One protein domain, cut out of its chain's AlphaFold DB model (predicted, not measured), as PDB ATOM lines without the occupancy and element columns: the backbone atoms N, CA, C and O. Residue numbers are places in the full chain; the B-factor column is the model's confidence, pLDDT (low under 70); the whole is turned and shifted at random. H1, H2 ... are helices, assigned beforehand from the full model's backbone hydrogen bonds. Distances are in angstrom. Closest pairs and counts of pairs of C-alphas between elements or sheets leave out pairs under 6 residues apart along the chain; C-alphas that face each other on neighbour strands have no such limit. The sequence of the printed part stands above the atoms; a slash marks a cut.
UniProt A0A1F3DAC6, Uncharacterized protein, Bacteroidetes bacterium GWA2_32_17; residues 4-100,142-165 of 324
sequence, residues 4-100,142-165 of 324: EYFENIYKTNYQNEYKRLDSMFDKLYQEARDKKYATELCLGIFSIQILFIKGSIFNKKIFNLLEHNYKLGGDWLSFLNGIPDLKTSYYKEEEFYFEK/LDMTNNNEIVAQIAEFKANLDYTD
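What this domain is: This is residues 4 to 100 and 142 to 165 of the 324 residues of an uncharacterized protein of Bacteroidetes bacterium GWA2_32_17 (UniProt A0A1F3DAC6). H1 and H2 make a V-shaped hairpin with H6 between its arms, an up-and-down bundle, each running against the one before. H3, H4 and H5 group across the open end. The printed part, 121 residues with six named helices, is all helix and loose, radius of gyration of the C-alphas 17.1 A, spans 51 by 43 by 24 A.

How they stand to each other: H1, residues 4 to 31, touches H2, residues 35 to 55, closest C-alphas 29 and 38, 5.6 A. H6, residues 147 to 165, touches H1, closest C-alphas 14 and 155, 4.6 A. H3, residues 57 to 71, touches H4, residues 76 to 81, and H5, residues 83 to 100, closest to H5 at C-alphas 58 and 90, 6.9 A. H3 to H6 have every O i to N i+4 pair within hydrogen-bond range, H1 23 of 24, H2 15 of 17.

Where its parts are: H1 runs 40.6 A from C-alpha 4 at (210.949, 234.629, 234.502).

The domain as a whole: Residues 101 to 141 of the chain are cut out and not printed, with C-alphas 100 and 142 lying 22.4 A apart across the cut; pLDDT is under 70 at 23 residues, namely residue 28, residues 32 to 34 and residues 37 to 55.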
ATOM      1  N   GLU A   4     210.307 233.795 233.475       92.25
ATOM      2  CA  GLU A   4     210.949 234.629 234.502       92.25
ATOM      3  C   GLU A   4     210.816 236.137 234.218       92.25
ATOM      4  O   GLU A   4     210.623 236.940 235.130       92.25
ATOM      5  N   TYR A   5     210.845 236.530 232.940       95.81
ATOM      6  CA  TYR A   5     210.636 237.917 232.530       95.81
ATOM      7  C   TYR A   5     209.229 238.421 232.893       95.81
ATOM      8  O   TYR A   5     209.092 239.492 233.488       95.81
ATOM      9  N   PHE A   6     208.187 237.640 232.596       96.62
ATOM     10  CA  PHE A   6     206.809 238.002 232.942       96.62
ATOM     11  C   PHE A   6     206.550 237.936 234.449       96.62
ATOM     12  O   PHE A   6     205.858 238.803 234.981       96.62
ATOM     13  N   GLU A   7     207.165 236.990 235.164       95.31
ATOM     14  CA  GLU A   7     207.114 236.979 236.629       95.31
ATOM     15  C   GLU A   7     207.675 238.264 237.238       95.31
ATOM     16  O   GLU A   7     207.123 238.774 238.214       95.31
ATOM     17  N   ASN A   8     208.758 238.804 236.673       97.44
ATOM     18  CA  ASN A   8     209.345 240.043 237.167       97.44
ATOM     19  C   ASN A   8     208.437 241.257 236.902       97.44
ATOM     20  O   ASN A   8     208.243 242.086 237.794       97.44
ATOM     21  N   ILE A   9     207.821 241.332 235.713       97.75
ATOM     22  CA  ILE A   9     206.808 242.355 235.395       97.75
ATOM     23  C   ILE A   9     205.660 242.282 236.398       97.75
ATOM     24  O   ILE A   9     205.285 243.304 236.975       97.75
ATOM     25  N   TYR A  10     205.134 241.082 236.638       97.69
ATOM     26  CA  TYR A  10     204.039 240.875 237.574       97.69
ATOM     27  C   TYR A  10     204.412 241.337 238.988       97.69
ATOM     28  O   TYR A  10     203.728 242.179 239.566       97.69
ATOM     29  N   LYS A  11     205.532 240.841 239.534       97.94
ATOM     30  CA  LYS A  11     205.991 241.175 240.894       97.94
ATOM     31  C   LYS A  11     206.207 242.679 241.062       97.94
ATOM     32  O   LYS A  11     205.773 243.243 242.064       97.94
ATOM     33  N   THR A  12     206.836 243.323 240.082       97.94
ATOM     34  CA  THR A  12     207.136 244.760 240.135       97.94
ATOM     35  C   THR A  12     205.858 245.597 240.139       97.94
ATOM     36  O   THR A  12     205.691 246.449 241.011       97.94
ATOM     37  N   ASN A  13     204.929 245.338 239.214       97.56
ATOM     38  CA  ASN A  13     203.685 246.108 239.125       97.56
ATOM     39  C   ASN A  13     202.770 245.859 240.329       97.56
ATOM     40  O   ASN A  13     202.243 246.815 240.892       97.56
ATOM     41  N   TYR A  14     202.674 244.611 240.803       98.25
ATOM     42  CA  TYR A  14     201.947 244.287 242.032       98.25
ATOM     43  C   TYR A  14     202.482 245.094 243.222       98.25
ATOM     44  O   TYR A  14     201.719 245.740 243.935       98.25
ATOM     45  N   GLN A  15     203.804 245.090 243.437       98.12
ATOM     46  CA  GLN A  15     204.418 245.794 244.567       98.12
ATOM     47  C   GLN A  15     204.251 247.310 244.473       98.12
ATOM     48  O   GLN A  15     204.021 247.959 245.493       98.12
ATOM     49  N   ASN A  16     204.382 247.875 243.272       96.38
ATOM     50  CA  ASN A  16     204.209 249.307 243.054       96.38
ATOM     51  C   ASN A  16     202.769 249.738 243.336       96.38
ATOM     52  O   ASN A  16     202.561 250.701 244.073       96.38
ATOM     53  N   GLU A  17     201.791 248.995 242.818       92.94
ATOM     54  CA  GLU A  17     200.380 249.299 243.031       92.94
ATOM     55  C   GLU A  17     199.987 249.127 244.499       92.94
ATOM     56  O   GLU A  17     199.381 250.022 245.085       92.94
ATOM     57  N   TYR A  18     200.420 248.042 245.145       96.06
ATOM     58  CA  TYR A  18     200.160 247.829 246.569       96.06
ATOM     59  C   TYR A  18     200.726 248.977 247.418       96.06
ATOM     60  O   TYR A  18     200.020 249.527 248.257       96.06
ATOM     61  N   LYS A  19     201.973 249.407 247.167       95.12
ATOM     62  CA  LYS A  19     202.584 250.560 247.857       95.12
ATOM     63  C   LYS A  19     201.840 251.868 247.595       95.12
ATOM     64  O   LYS A  19     201.774 252.718 248.481       95.12
ATOM     65  N   ARG A  20     201.303 252.058 246.387       92.19
ATOM     66  CA  ARG A  20     200.503 253.238 246.039       92.19
ATOM     67  C   ARG A  20     199.226 253.288 246.878       92.19
ATOM     68  O   ARG A  20     198.952 254.320 247.488       92.19
ATOM     69  N   LEU A  21     198.488 252.177 246.942       87.00
ATOM     70  CA  LEU A  21     197.270 252.038 247.751       87.00
ATOM     71  C   LEU A  21     197.561 252.228 249.246       87.00
ATOM     72  O   LEU A  21     196.846 252.966 249.927       87.00
ATOM     73  N   ASP A  22     198.656 251.631 249.723       92.62
ATOM     74  CA  ASP A  22     199.141 251.753 251.098       92.62
ATOM     75  C   ASP A  22     199.447 253.208 251.458       92.62
ATOM     76  O   ASP A  22     198.901 253.741 252.420       92.62
ATOM     77  N   SER A  23     200.190 253.918 250.607       85.94
ATOM     78  CA  SER A  23     200.494 255.337 250.811       85.94
ATOM     79  C   SER A  23     199.245 256.228 250.823       85.94
ATOM     80  O   SER A  23     199.175 257.177 251.610       85.94
ATOM     81  N   MET A  24     198.252 255.952 249.970       78.94
ATOM     82  CA  MET A  24     196.982 256.692 249.966       78.94
ATOM     83  C   MET A  24     196.212 256.494 251.270       78.94
ATOM     84  O   MET A  24     195.738 257.462 251.870       78.94
ATOM     85  N   PHE A  25     196.100 255.242 251.706       81.44
ATOM     86  CA  PHE A  25     195.442 254.897 252.954       81.44
ATOM     87  C   PHE A  25     196.181 255.493 254.155       81.44
ATOM     88  O   PHE A  25     195.538 256.109 254.996       81.44
ATOM     89  N   ASP A  26     197.506 255.380 254.219       82.62
ATOM     90  CA  ASP A  26     198.305 255.866 255.344       82.62
ATOM     91  C   ASP A  26     198.180 257.375 255.546       82.62
ATOM     92  O   ASP A  26     198.036 257.822 256.685       82.62
ATOM     93  N   LYS A  27     198.153 258.169 254.469       76.19
ATOM     94  CA  LYS A  27     197.923 259.622 254.565       76.19
ATOM     95  C   LYS A  27     196.602 259.937 255.270       76.19
ATOM     96  O   LYS A  27     196.579 260.699 256.232       76.19
ATOM     97  N   LEU A  28     195.517 259.294 254.837       65.31
ATOM     98  CA  LEU A  28     194.192 259.468 255.440       65.31
ATOM     99  C   LEU A  28     194.145 258.908 256.865       65.31
ATOM    100  O   LEU A  28     193.583 259.519 257.773       65.31
ATOM    101  N   TYR A  29     194.752 257.744 257.069       76.62
ATOM    102  CA  TYR A  29     194.708 257.021 258.324       76.62
ATOM    103  C   TYR A  29     195.484 257.744 259.417       76.62
ATOM    104  O   TYR A  29     194.966 257.848 260.524       76.62
ATOM    105  N   GLN A  30     196.695 258.247 259.160       76.00
ATOM    106  CA  GLN A  30     197.534 258.888 260.180       76.00
ATOM    107  C   GLN A  30     196.934 260.200 260.686       76.00
ATOM    108  O   GLN A  30     196.894 260.422 261.897       76.00
ATOM    109  N   GLU A  31     196.376 261.007 259.788       71.19
ATOM    110  CA  GLU A  31     195.767 262.299 260.118       71.19
ATOM    111  C   GLU A  31     194.380 262.164 260.771       71.19
ATOM    112  O   GLU A  31     193.926 263.060 261.487       71.19
ATOM    113  N   ALA A  32     193.699 261.032 260.572       58.72
ATOM    114  CA  ALA A  32     192.366 260.824 261.114       58.72
ATOM    115  C   ALA A  32     192.355 260.651 262.639       58.72
ATOM    116  O   ALA A  32     193.098 259.847 263.211       58.72
ATOM    117  N   ARG A  33     191.424 261.349 263.302       64.69
ATOM    118  CA  ARG A  33     191.124 261.161 264.731       64.69
ATOM    119  C   ARG A  33     190.405 259.836 264.994       64.69
ATOM    120  O   ARG A  33     190.698 259.176 265.986       64.69
ATOM    121  N   ASP A  34     189.492 259.451 264.103       69.69
ATOM    122  CA  ASP A  34     188.804 258.158 264.132       69.69
ATOM    123  C   ASP A  34     189.405 257.229 263.069       69.69
ATOM    124  O   ASP A  34     189.160 257.360 261.868       69.69
ATOM    125  N   LYS A  35     190.220 256.280 263.535       77.44
ATOM    126  CA  LYS A  35     190.902 255.301 262.682       77.44
ATOM    127  C   LYS A  35     189.933 254.307 262.039       77.44
ATOM    128  O   LYS A  35     190.187 253.846 260.925       77.44
ATOM    129  N   LYS A  36     188.830 253.977 262.721       74.69
ATOM    130  CA  LYS A  36     187.808 253.058 262.211       74.69
ATOM    131  C   LYS A  36     187.083 253.710 261.043       74.69
ATOM    132  O   LYS A  36     187.021 253.114 259.974       74.69
ATOM    133  N   TYR A  37     186.651 254.955 261.225       58.28
ATOM    134  CA  TYR A  37     185.998 255.738 260.181       58.28
ATOM    135  C   TYR A  37     186.908 255.982 258.970       58.28
ATOM    136  O   TYR A  37     186.484 255.822 257.832       58.28
ATOM    137  N   ALA A  38     188.188 256.305 259.188       57.31
ATOM    138  CA  ALA A  38     189.142 256.451 258.085       57.31
ATOM    139  C   ALA A  38     189.309 255.149 257.287       57.31
ATOM    140  O   ALA A  38     189.348 255.172 256.059       57.31
ATOM    141  N   THR A  39     189.352 254.009 257.981       67.44
ATOM    142  CA  THR A  39     189.427 252.692 257.335       67.44
ATOM    143  C   THR A  39     188.149 252.369 256.564       67.44
ATOM    144  O   THR A  39     188.231 251.876 255.445       67.44
ATOM    145  N   GLU A  40     186.979 252.696 257.111       62.19
ATOM    146  CA  GLU A  40     185.677 252.551 256.447       62.19
ATOM    147  C   GLU A  40     185.554 253.414 255.188       62.19
ATOM    148  O   GLU A  40     185.101 252.943 254.147       62.19
ATOM    149  N   LEU A  41     186.016 254.663 255.254       56.44
ATOM    150  CA  LEU A  41     186.032 255.575 254.117       56.44
ATOM    151  C   LEU A  41     186.937 255.048 252.998       56.44
ATOM    152  O   LEU A  41     186.520 254.987 251.842       56.44
ATOM    153  N   CYS A  42     188.157 254.624 253.336       62.75
ATOM    154  CA  CYS A  42     189.068 254.011 252.373       62.75
ATOM    155  C   CYS A  42     188.494 252.717 251.796       62.75
ATOM    156  O   CYS A  42     188.579 252.507 250.591       62.75
ATOM    157  N   LEU A  43     187.851 251.886 252.621       63.72
ATOM    158  CA  LEU A  43     187.119 250.718 252.141       63.72
ATOM    159  C   LEU A  43     186.051 251.104 251.127       63.72
ATOM    160  O   LEU A  43     186.002 250.483 250.073       63.72
ATOM    161  N   GLY A  44     185.241 252.130 251.388       52.56
ATOM    162  CA  GLY A  44     184.248 252.622 250.432       52.56
ATOM    163  C   GLY A  44     184.870 253.050 249.099       52.56
ATOM    164  O   GLY A  44     184.369 252.677 248.040       52.56
ATOM    165  N   ILE A  45     186.000 253.764 249.147       57.44
ATOM    166  CA  ILE A  45     186.743 254.220 247.960       57.44
ATOM    167  C   ILE A  45     187.302 253.034 247.165       57.44
ATOM    168  O   ILE A  45     187.072 252.936 245.962       57.44
ATOM    169  N   PHE A  46     188.004 252.102 247.812       64.00
ATOM    170  CA  PHE A  46     188.619 250.969 247.114       64.00
ATOM    171  C   PHE A  46     187.595 249.931 246.662       64.00
ATOM    172  O   PHE A  46     187.747 249.330 245.599       64.00
ATOM    173  N   SER A  47     186.491 249.778 247.393       56.09
ATOM    174  CA  SER A  47     185.404 248.872 247.017       56.09
ATOM    175  C   SER A  47     184.811 249.193 245.642       56.09
ATOM    176  O   SER A  47     184.338 248.293 244.950       56.09
ATOM    177  N   ILE A  48     184.887 250.454 245.208       52.25
ATOM    178  CA  ILE A  48     184.517 250.866 243.854       52.25
ATOM    179  C   ILE A  48     185.442 250.233 242.804       52.25
ATOM    180  O   ILE A  48     184.957 249.681 241.818       52.25
ATOM    181  N   GLN A  49     186.762 250.259 243.002       57.66
ATOM    182  CA  GLN A  49     187.713 249.629 242.072       57.66
ATOM    183  C   GLN A  49     187.516 248.115 242.035       57.66
ATOM    184  O   GLN A  49     187.480 247.505 240.965       57.66
ATOM    185  N   ILE A  50     187.287 247.512 243.201       63.16
ATOM    186  CA  ILE A  50     186.985 246.084 243.319       63.16
ATOM    187  C   ILE A  50     185.712 245.715 242.581       63.16
ATOM    188  O   ILE A  50     185.653 244.642 241.979       63.16
ATOM    189  N   LEU A  51     184.711 246.590 242.584       52.34
ATOM    190  CA  LEU A  51     183.490 246.371 241.832       52.34
ATOM    191  C   LEU A  51     183.752 246.294 240.327       52.34
ATOM    192  O   LEU A  51     183.204 245.411 239.675       52.34
ATOM    193  N   PHE A  52     184.612 247.143 239.764       54.16
ATOM    194  CA  PHE A  52     184.987 247.036 238.350       54.16
ATOM    195  C   PHE A  52     185.783 245.757 238.066       54.16
ATOM    196  O   PHE A  52     185.484 245.031 237.112       54.16
ATOM    197  N   ILE A  53     186.743 245.430 238.935       61.94
ATOM    198  CA  ILE A  53     187.582 244.235 238.795       61.94
ATOM    199  C   ILE A  53     186.724 242.965 238.851       61.94
ATOM    200  O   ILE A  53     186.769 242.155 237.926       61.94
ATOM    201  N   LYS A  54     185.913 242.803 239.905       63.53
ATOM    202  CA  LYS A  54     185.049 241.634 240.123       63.53
ATOM    203  C   LYS A  54     183.791 241.655 239.260       63.53
ATOM    204  O   LYS A  54     183.201 240.602 239.047       63.53
ATOM    205  N   GLY A  55     183.342 242.816 238.800       56.31
ATOM    206  CA  GLY A  55     182.112 242.977 238.029       56.31
ATOM    207  C   GLY A  55     182.263 242.587 236.562       56.31
ATOM    208  O   GLY A  55     181.307 242.095 235.968       56.31
ATOM    209  N   SER A  56     183.462 242.726 235.990       70.06
ATOM    210  CA  SER A  56     183.707 242.317 234.608       70.06
ATOM    211  C   SER A  56     183.693 240.794 234.452       70.06
ATOM    212  O   SER A  56     184.503 240.083 235.054       70.06
ATOM    213  N   ILE A  57     182.816 240.279 233.580       74.25
ATOM    214  CA  ILE A  57     182.839 238.864 233.169       74.25
ATOM    215  C   ILE A  57     184.213 238.498 232.615       74.25
ATOM    216  O   ILE A  57     184.732 237.426 232.927       74.25
ATOM    217  N   PHE A  58     184.802 239.373 231.799       82.12
ATOM    218  CA  PHE A  58     186.083 239.082 231.175       82.12
ATOM    219  C   PHE A  58     187.196 238.959 232.218       82.12
ATOM    220  O   PHE A  58     187.963 238.002 232.165       82.12
ATOM    221  N   ASN A  59     187.230 239.833 233.231       82.12
ATOM    222  CA  ASN A  59     188.187 239.696 234.335       82.12
ATOM    223  C   ASN A  59     188.006 238.376 235.089       82.12
ATOM    224  O   ASN A  59     188.991 237.692 235.346       82.12
ATOM    225  N   LYS A  60     186.764 237.969 235.398       84.12
ATOM    226  CA  LYS A  60     186.504 236.657 236.027       84.12
ATOM    227  C   LYS A  60     187.071 235.516 235.186       84.12
ATOM    228  O   LYS A  60     187.724 234.625 235.717       84.12
ATOM    229  N   LYS A  61     186.846 235.554 233.872       92.88
ATOM    230  CA  LYS A  61     187.381 234.563 232.936       92.88
ATOM    231  C   LYS A  61     188.910 234.571 232.887       92.88
ATOM    232  O   LYS A  61     189.503 233.499 232.896       92.88
ATOM    233  N   ILE A  62     189.533 235.748 232.889       94.12
ATOM    234  CA  ILE A  62     190.991 235.911 232.947       94.12
ATOM    235  C   ILE A  62     191.559 235.301 234.232       94.12
ATOM    236  O   ILE A  62     192.497 234.513 234.160       94.12
ATOM    237  N   PHE A  63     190.974 235.599 235.395       91.94
ATOM    238  CA  PHE A  63     191.423 235.025 236.667       91.94
ATOM    239  C   PHE A  63     191.236 233.508 236.715       91.94
ATOM    240  O   PHE A  63     192.146 232.803 237.144       91.94
ATOM    241  N   ASN A  64     190.111 232.997 236.207       94.12
ATOM    242  CA  ASN A  64     189.875 231.557 236.109       94.12
ATOM    243  C   ASN A  64     190.879 230.877 235.169       94.12
ATOM    244  O   ASN A  64     191.377 229.801 235.488       94.12
ATOM    245  N   LEU A  65     191.191 231.496 234.024       95.12
ATOM    246  CA  LEU A  65     192.200 230.995 233.089       95.12
ATOM    247  C   LEU A  65     193.581 230.968 233.749       95.12
ATOM    248  O   LEU A  65     194.280 229.967 233.642       95.12
ATOM    249  N   LEU A  66     193.953 232.037 234.456       94.38
ATOM    250  CA  LEU A  66     195.223 232.130 235.173       94.38
ATOM    251  C   LEU A  66     195.338 231.040 236.246       94.38
ATOM    252  O   LEU A  66     196.328 230.313 236.291       94.38
ATOM    253  N   GLU A  67     194.307 230.886 237.078       93.25
ATOM    254  CA  GLU A  67     194.259 229.866 238.125       93.25
ATOM    255  C   GLU A  67     194.313 228.449 237.534       93.25
ATOM    256  O   GLU A  67     195.068 227.601 238.010       93.25
ATOM    257  N   HIS A  68     193.539 228.190 236.478       93.19
ATOM    258  CA  HIS A  68     193.534 226.905 235.788       93.19
ATOM    259  C   HIS A  68     194.896 226.582 235.162       93.19
ATOM    260  O   HIS A  68     195.400 225.477 235.351       93.19
ATOM    261  N   ASN A  69     195.516 227.554 234.486       93.38
ATOM    262  CA  ASN A  69     196.845 227.420 233.896       93.38
ATOM    263  C   ASN A  69     197.878 226.998 234.949       93.38
ATOM    264  O   ASN A  69     198.555 225.989 234.769       93.38
ATOM    265  N   TYR A  70     197.941 227.697 236.088       89.88
ATOM    266  CA  TYR A  70     198.880 227.345 237.156       89.88
ATOM    267  C   TYR A  70     198.570 226.001 237.822       89.88
ATOM    268  O   TYR A  70     199.495 225.259 238.146       89.88
ATOM    269  N   LYS A  71     197.290 225.635 237.988       92.50
ATOM    270  CA  LYS A  71     196.904 224.305 238.500       92.50
ATOM    271  C   LYS A  71     197.404 223.163 237.616       92.50
ATOM    272  O   LYS A  71     197.673 222.082 238.129       92.50
ATOM    273  N   LEU A  72     197.535 223.397 236.312       93.12
ATOM    274  CA  LEU A  72     198.075 222.429 235.356       93.12
ATOM    275  C   LEU A  72     199.609 222.482 235.226       93.12
ATOM    276  O   LEU A  72     200.167 221.780 234.389       93.12
ATOM    277  N   GLY A  73     200.296 223.295 236.035       91.38
ATOM    278  CA  GLY A  73     201.743 223.503 235.930       91.38
ATOM    279  C   GLY A  73     202.159 224.390 234.751       91.38
ATOM    280  O   GLY A  73     203.330 224.392 234.379       91.38
ATOM    281  N   GLY A  74     201.212 225.120 234.157       90.56
ATOM    282  CA  GLY A  74     201.468 226.104 233.112       90.56
ATOM    283  C   GLY A  74     202.144 227.364 233.650       90.56
ATOM    284  O   GLY A  74     202.102 227.672 234.842       90.56
ATOM    285  N   ASP A  75     202.753 228.113 232.737       94.19
ATOM    286  CA  ASP A  75     203.539 229.314 233.016       94.19
ATOM    287  C   ASP A  75     202.877 230.578 232.428       94.19
ATOM    288  O   ASP A  75     201.789 230.503 231.842       94.19
ATOM    289  N   TRP A  76     203.497 231.756 232.576       94.94
ATOM    290  CA  TRP A  76     202.946 232.998 232.015       94.94
ATOM    291  C   TRP A  76     202.776 232.936 230.502       94.94
ATOM    292  O   TRP A  76     201.812 233.487 229.976       94.94
ATOM    293  N   LEU A  77     203.688 232.270 229.792       93.69
ATOM    294  CA  LEU A  77     203.621 232.170 228.339       93.69
ATOM    295  C   LEU A  77     202.408 231.334 227.906       93.69
ATOM    296  O   LEU A  77     201.659 231.744 227.022       93.69
ATOM    297  N   SER A  78     202.184 230.208 228.581       93.62
ATOM    298  CA  SER A  78     201.033 229.326 228.372       93.62
ATOM    299  C   SER A  78     199.715 230.047 228.664       93.62
ATOM    300  O   SER A  78     198.785 229.982 227.860       93.62
ATOM    301  N   PHE A  79     199.664 230.824 229.751       96.31
ATOM    302  CA  PHE A  79     198.517 231.667 230.084       96.31
ATOM    303  C   PHE A  79     198.242 232.725 229.004       96.31
ATOM    304  O   PHE A  79     197.115 232.837 228.520       96.31
ATOM    305  N   LEU A  80     199.266 233.485 228.601       95.94
ATOM    306  CA  LEU A  80     199.147 234.565 227.616       95.94
ATOM    307  C   LEU A  80     198.696 234.046 226.245       95.94
ATOM    308  O   LEU A  80     197.878 234.689 225.588       95.94
ATOM    309  N   ASN A  81     199.164 232.861 225.846       94.06
ATOM    310  CA  ASN A  81     198.741 232.210 224.605       94.06
ATOM    311  C   ASN A  81     197.242 231.863 224.588       94.06
ATOM    312  O   ASN A  81     196.661 231.786 223.512       94.06
ATOM    313  N   GLY A  82     196.606 231.692 225.752       94.44
ATOM    314  CA  GLY A  82     195.166 231.436 225.859       94.44
ATOM    315  C   GLY A  82     194.285 232.690 225.782       94.44
ATOM    316  O   GLY A  82     193.068 232.579 225.627       94.44
ATOM    317  N   ILE A  83     194.858 233.893 225.884       95.12
ATOM    318  CA  ILE A  83     194.083 235.144 225.920       95.12
ATOM    319  C   ILE A  83     193.377 235.458 224.594       95.12
ATOM    320  O   ILE A  83     192.212 235.861 224.658       95.12
ATOM    321  N   PRO A  84     193.997 235.305 223.405       94.94
ATOM    322  CA  PRO A  84     193.314 235.561 222.136       94.94
ATOM    323  C   PRO A  84     192.030 234.739 221.981       94.94
ATOM    324  O   PRO A  84     190.969 235.305 221.713       94.94
ATOM    325  N   ASP A  85     192.096 233.435 222.261       94.88
ATOM    326  CA  ASP A  85     190.933 232.544 222.205       94.88
ATOM    327  C   ASP A  85     189.871 232.942 223.234       94.88
ATOM    328  O   ASP A  85     188.672 232.951 222.935       94.88
ATOM    329  N   LEU A  86     190.299 233.350 224.435       95.19
ATOM    330  CA  LEU A  86     189.395 233.848 225.463       95.19
ATOM    331  C   LEU A  86     188.653 235.115 225.018       95.19
ATOM    332  O   LEU A  86     187.447 235.225 225.250       95.19
ATOM    333  N   LYS A  87     189.347 236.057 224.361       92.94
ATOM    334  CA  LYS A  87     188.737 237.267 223.781       92.94
ATOM    335  C   LYS A  87     187.724 236.899 222.706       92.94
ATOM    336  O   LYS A  87     186.601 237.391 222.738       92.94
ATOM    337  N   THR A  88     188.079 235.996 221.793       93.50
ATOM    338  CA  THR A  88     187.159 235.528 220.750       93.50
ATOM    339  C   THR A  88     185.913 234.867 221.342       93.50
ATOM    340  O   THR A  88     184.806 235.160 220.891       93.50
ATOM    341  N   SER A  89     186.056 234.012 222.362       93.50
ATOM    342  CA  SER A  89     184.908 233.410 223.059       93.50
ATOM    343  C   SER A  89     184.048 234.473 223.737       93.50
ATOM    344  O   SER A  89     182.828 234.452 223.608       93.50
ATOM    345  N   TYR A  90     184.675 235.430 224.427       90.94
ATOM    346  CA  TYR A  90     183.973 236.517 225.099       90.94
ATOM    347  C   TYR A  90     183.128 237.348 224.129       90.94
ATOM    348  O   TYR A  90     181.940 237.518 224.382       90.94
ATOM    349  N   TYR A  91     183.700 237.798 223.007       87.69
ATOM    350  CA  TYR A  91     182.967 238.609 222.032       87.69
ATOM    351  C   TYR A  91     181.802 237.849 221.396       87.69
ATOM    352  O   TYR A  91     180.727 238.417 221.237       87.69
ATOM    353  N   LYS A  92     181.968 236.551 221.105       90.56
ATOM    354  CA  LYS A  92     180.870 235.707 220.600       90.56
ATOM    355  C   LYS A  92     179.724 235.591 221.601       90.56
ATOM    356  O   LYS A  92     178.559 235.648 221.221       90.56
ATOM    357  N   GLU A  93     180.042 235.400 222.878       88.44
ATOM    358  CA  GLU A  93     179.023 235.292 223.923       88.44
ATOM    359  C   GLU A  93     178.329 236.635 224.200       88.44
ATOM    360  O   GLU A  93     177.123 236.660 224.452       88.44
ATOM    361  N   GLU A  94     179.071 237.743 224.133       81.38
ATOM    362  CA  GLU A  94     178.541 239.102 224.250       81.38
ATOM    363  C   GLU A  94     177.604 239.441 223.081       81.38
ATOM    364  O   GLU A  94     176.476 239.886 223.301       81.38
ATOM    365  N   GLU A  95     178.028 239.175 221.844       82.50
ATOM    366  CA  GLU A  95     177.222 239.362 220.634       82.50
ATOM    367  C   GLU A  95     175.926 238.547 220.708       82.50
ATOM    368  O   GLU A  95     174.833 239.107 220.603       82.50
ATOM    369  N   PHE A  96     176.029 237.254 221.025       84.38
ATOM    370  CA  PHE A  96     174.873 236.376 221.220       84.38
ATOM    371  C   PHE A  96     173.917 236.881 222.312       84.38
ATOM    372  O   PHE A  96     172.693 236.780 222.181       84.38
ATOM    373  N   TYR A  97     174.449 237.443 223.404       79.00
ATOM    374  CA  TYR A  97     173.628 238.058 224.443       79.00
ATOM    375  C   TYR A  97     172.855 239.265 223.898       79.00
ATOM    376  O   TYR A  97     171.652 239.377 224.139       79.00
ATOM    377  N   PHE A  98     173.504 240.147 223.134       71.88
ATOM    378  CA  PHE A  98     172.848 241.316 222.546       71.88
ATOM    379  C   PHE A  98     171.820 240.960 221.467       71.88
ATOM    380  O   PHE A  98     170.786 241.626 221.392       71.88
ATOM    381  N   GLU A  99     172.043 239.897 220.692       80.12
ATOM    382  CA  GLU A  99     171.046 239.358 219.759       80.12
ATOM    383  C   GLU A  99     169.779 238.887 220.488       80.12
ATOM    384  O   GLU A  99     168.660 239.176 220.059       80.12
ATOM    385  N   LYS A 100     169.935 238.186 221.620       80.44
ATOM    386  CA  LYS A 100     168.804 237.671 222.414       80.44
ATOM    387  C   LYS A 100     168.143 238.712 223.308       80.44
ATOM    388  O   LYS A 100     166.965 238.576 223.650       80.44
ATOM    389  N   LEU A 142     190.728 243.854 227.447       80.94
ATOM    390  CA  LEU A 142     190.112 243.589 226.139       80.94
ATOM    391  C   LEU A 142     190.795 244.370 225.010       80.94
ATOM    392  O   LEU A 142     191.023 243.791 223.944       80.94
ATOM    393  N   ASP A 143     191.223 245.600 225.284       80.25
ATOM    394  CA  ASP A 143     191.845 246.495 224.303       80.25
ATOM    395  C   ASP A 143     193.372 246.310 224.202       80.25
ATOM    396  O   ASP A 143     193.999 246.742 223.236       80.25
ATOM    397  N   MET A 144     193.988 245.618 225.168       85.38
ATOM    398  CA  MET A 144     195.437 245.397 225.207       85.38
ATOM    399  C   MET A 144     195.874 244.297 224.235       85.38
ATOM    400  O   MET A 144     195.334 243.188 224.236       85.38
ATOM    401  N   THR A 145     196.903 244.566 223.437       87.06
ATOM    402  CA  THR A 145     197.542 243.573 222.549       87.06
ATOM    403  C   THR A 145     198.950 243.197 223.008       87.06
ATOM    404  O   THR A 145     199.494 242.185 222.571       87.06
ATOM    405  N   ASN A 146     199.534 243.981 223.916       92.69
ATOM    406  CA  ASN A 146     200.868 243.766 224.448       92.69
ATOM    407  C   ASN A 146     200.828 242.884 225.703       92.69
ATOM    408  O   ASN A 146     200.241 243.246 226.722       92.69
ATOM    409  N   ASN A 147     201.523 241.748 225.660       95.69
ATOM    410  CA  ASN A 147     201.607 240.816 226.784       95.69
ATOM    411  C   ASN A 147     202.160 241.453 228.071       95.69
ATOM    412  O   ASN A 147     201.734 241.078 229.159       95.69
ATOM    413  N   ASN A 148     203.072 242.422 227.969       95.56
ATOM    414  CA  ASN A 148     203.624 243.103 229.141       95.56
ATOM    415  C   ASN A 148     202.556 243.935 229.859       95.56
ATOM    416  O   ASN A 148     202.471 243.893 231.083       95.56
ATOM    417  N   GLU A 149     201.733 244.656 229.093       92.31
ATOM    418  CA  GLU A 149     200.634 245.481 229.613       92.31
ATOM    419  C   GLU A 149     199.562 244.606 230.263       92.31
ATOM    420  O   GLU A 149     199.096 244.909 231.356       92.31
ATOM    421  N   ILE A 150     199.248 243.463 229.648       94.12
ATOM    422  CA  ILE A 150     198.310 242.486 230.206       94.12
ATOM    423  C   ILE A 150     198.802 241.968 231.565       94.12
ATOM    424  O   ILE A 150     198.044 241.965 232.535       94.12
ATOM    425  N   VAL A 151     200.063 241.529 231.658       97.12
ATOM    426  CA  VAL A 151     200.622 241.004 232.917       97.12
ATOM    427  C   VAL A 151     200.678 242.090 233.991       97.12
ATOM    428  O   VAL A 151     200.327 241.820 235.142       97.12
ATOM    429  N   ALA A 152     201.067 243.315 233.625       94.75
ATOM    430  CA  ALA A 152     201.059 244.459 234.533       94.75
ATOM    431  C   ALA A 152     199.644 244.752 235.059       94.75
ATOM    432  O   ALA A 152     199.448 244.842 236.269       94.75
ATOM    433  N   GLN A 153     198.639 244.777 234.180       91.25
ATOM    434  CA  GLN A 153     197.258 245.049 234.569       91.25
ATOM    435  C   GLN A 153     196.687 243.980 235.510       91.25
ATOM    436  O   GLN A 153     195.990 244.306 236.473       91.25
ATOM    437  N   ILE A 154     196.991 242.699 235.266       94.56
ATOM    438  CA  ILE A 154     196.588 241.599 236.156       94.56
ATOM    439  C   ILE A 154     197.251 241.747 237.531       94.56
ATOM    440  O   ILE A 154     196.611 241.488 238.554       94.56
ATOM    441  N   ALA A 155     198.517 242.172 237.570       96.06
ATOM    442  CA  ALA A 155     199.235 242.429 238.813       96.06
ATOM    443  C   ALA A 155     198.577 243.547 239.633       96.06
ATOM    444  O   ALA A 155     198.352 243.378 240.831       96.06
ATOM    445  N   GLU A 156     198.194 244.645 238.981       91.75
ATOM    446  CA  GLU A 156     197.475 245.755 239.613       91.75
ATOM    447  C   GLU A 156     196.106 245.326 240.143       91.75
ATOM    448  O   GLU A 156     195.753 245.635 241.284       91.75
ATOM    449  N   PHE A 157     195.337 244.559 239.360       87.62
ATOM    450  CA  PHE A 157     194.050 244.040 239.823       87.62
ATOM    451  C   PHE A 157     194.214 243.159 241.061       87.62
ATOM    452  O   PHE A 157     193.423 243.262 242.000       87.62
ATOM    453  N   LYS A 158     195.247 242.308 241.087       93.88
ATOM    454  CA  LYS A 158     195.524 241.454 242.241       93.88
ATOM    455  C   LYS A 158     195.947 242.271 243.464       93.88
ATOM    456  O   LYS A 158     195.432 242.009 244.545       93.88
ATOM    457  N   ALA A 159     196.786 243.294 243.293       94.50
ATOM    458  CA  ALA A 159     197.160 244.203 244.378       94.50
ATOM    459  C   ALA A 159     195.938 244.916 244.978       94.50
ATOM    460  O   ALA A 159     195.794 244.957 246.195       94.50
ATOM    461  N   ASN A 160     195.019 245.401 244.140       85.44
ATOM    462  CA  ASN A 160     193.773 246.032 244.586       85.44
ATOM    463  C   ASN A 160     192.877 245.067 245.382       85.44
ATOM    464  O   ASN A 160     192.331 245.443 246.425       85.44
ATOM    465  N   LEU A 161     192.744 243.820 244.911       83.25
ATOM    466  CA  LEU A 161     192.011 242.755 245.607       83.25
ATOM    467  C   LEU A 161     192.600 242.474 246.989       83.25
ATOM    468  O   LEU A 161     191.887 242.580 247.987       83.25
ATOM    469  N   ASP A 162     193.899 242.201 247.045       93.25
ATOM    470  CA  ASP A 162     194.579 241.827 248.284       93.25
ATOM    471  C   ASP A 162     194.622 242.992 249.284       93.25
ATOM    472  O   ASP A 162     194.413 242.798 250.483       93.25
ATOM    473  N   TYR A 163     194.815 244.221 248.799       92.12
ATOM    474  CA  TYR A 163     194.794 245.412 249.647       92.12
ATOM    475  C   TYR A 163     193.401 245.679 250.230       92.12
ATOM    476  O   TYR A 163     193.264 246.058 251.395       92.12
ATOM    477  N   THR A 164     192.340 245.435 249.457       81.88
ATOM    478  CA  THR A 164     190.971 245.562 249.975       81.88
ATOM    479  C   THR A 164     190.688 244.522 251.053       81.88
ATOM    480  O   THR A 164     190.119 244.864 252.090       81.88
ATOM    481  N   ASP A 165     191.125 243.275 250.860       85.44
ATOM    482  CA  ASP A 165     190.985 242.225 251.872       85.44
ATOM    483  C   ASP A 165     191.740 242.592 253.164       85.44
ATOM    484  O   ASP A 165     191.211 242.428 254.270       85.44
TER     485      ASP A 165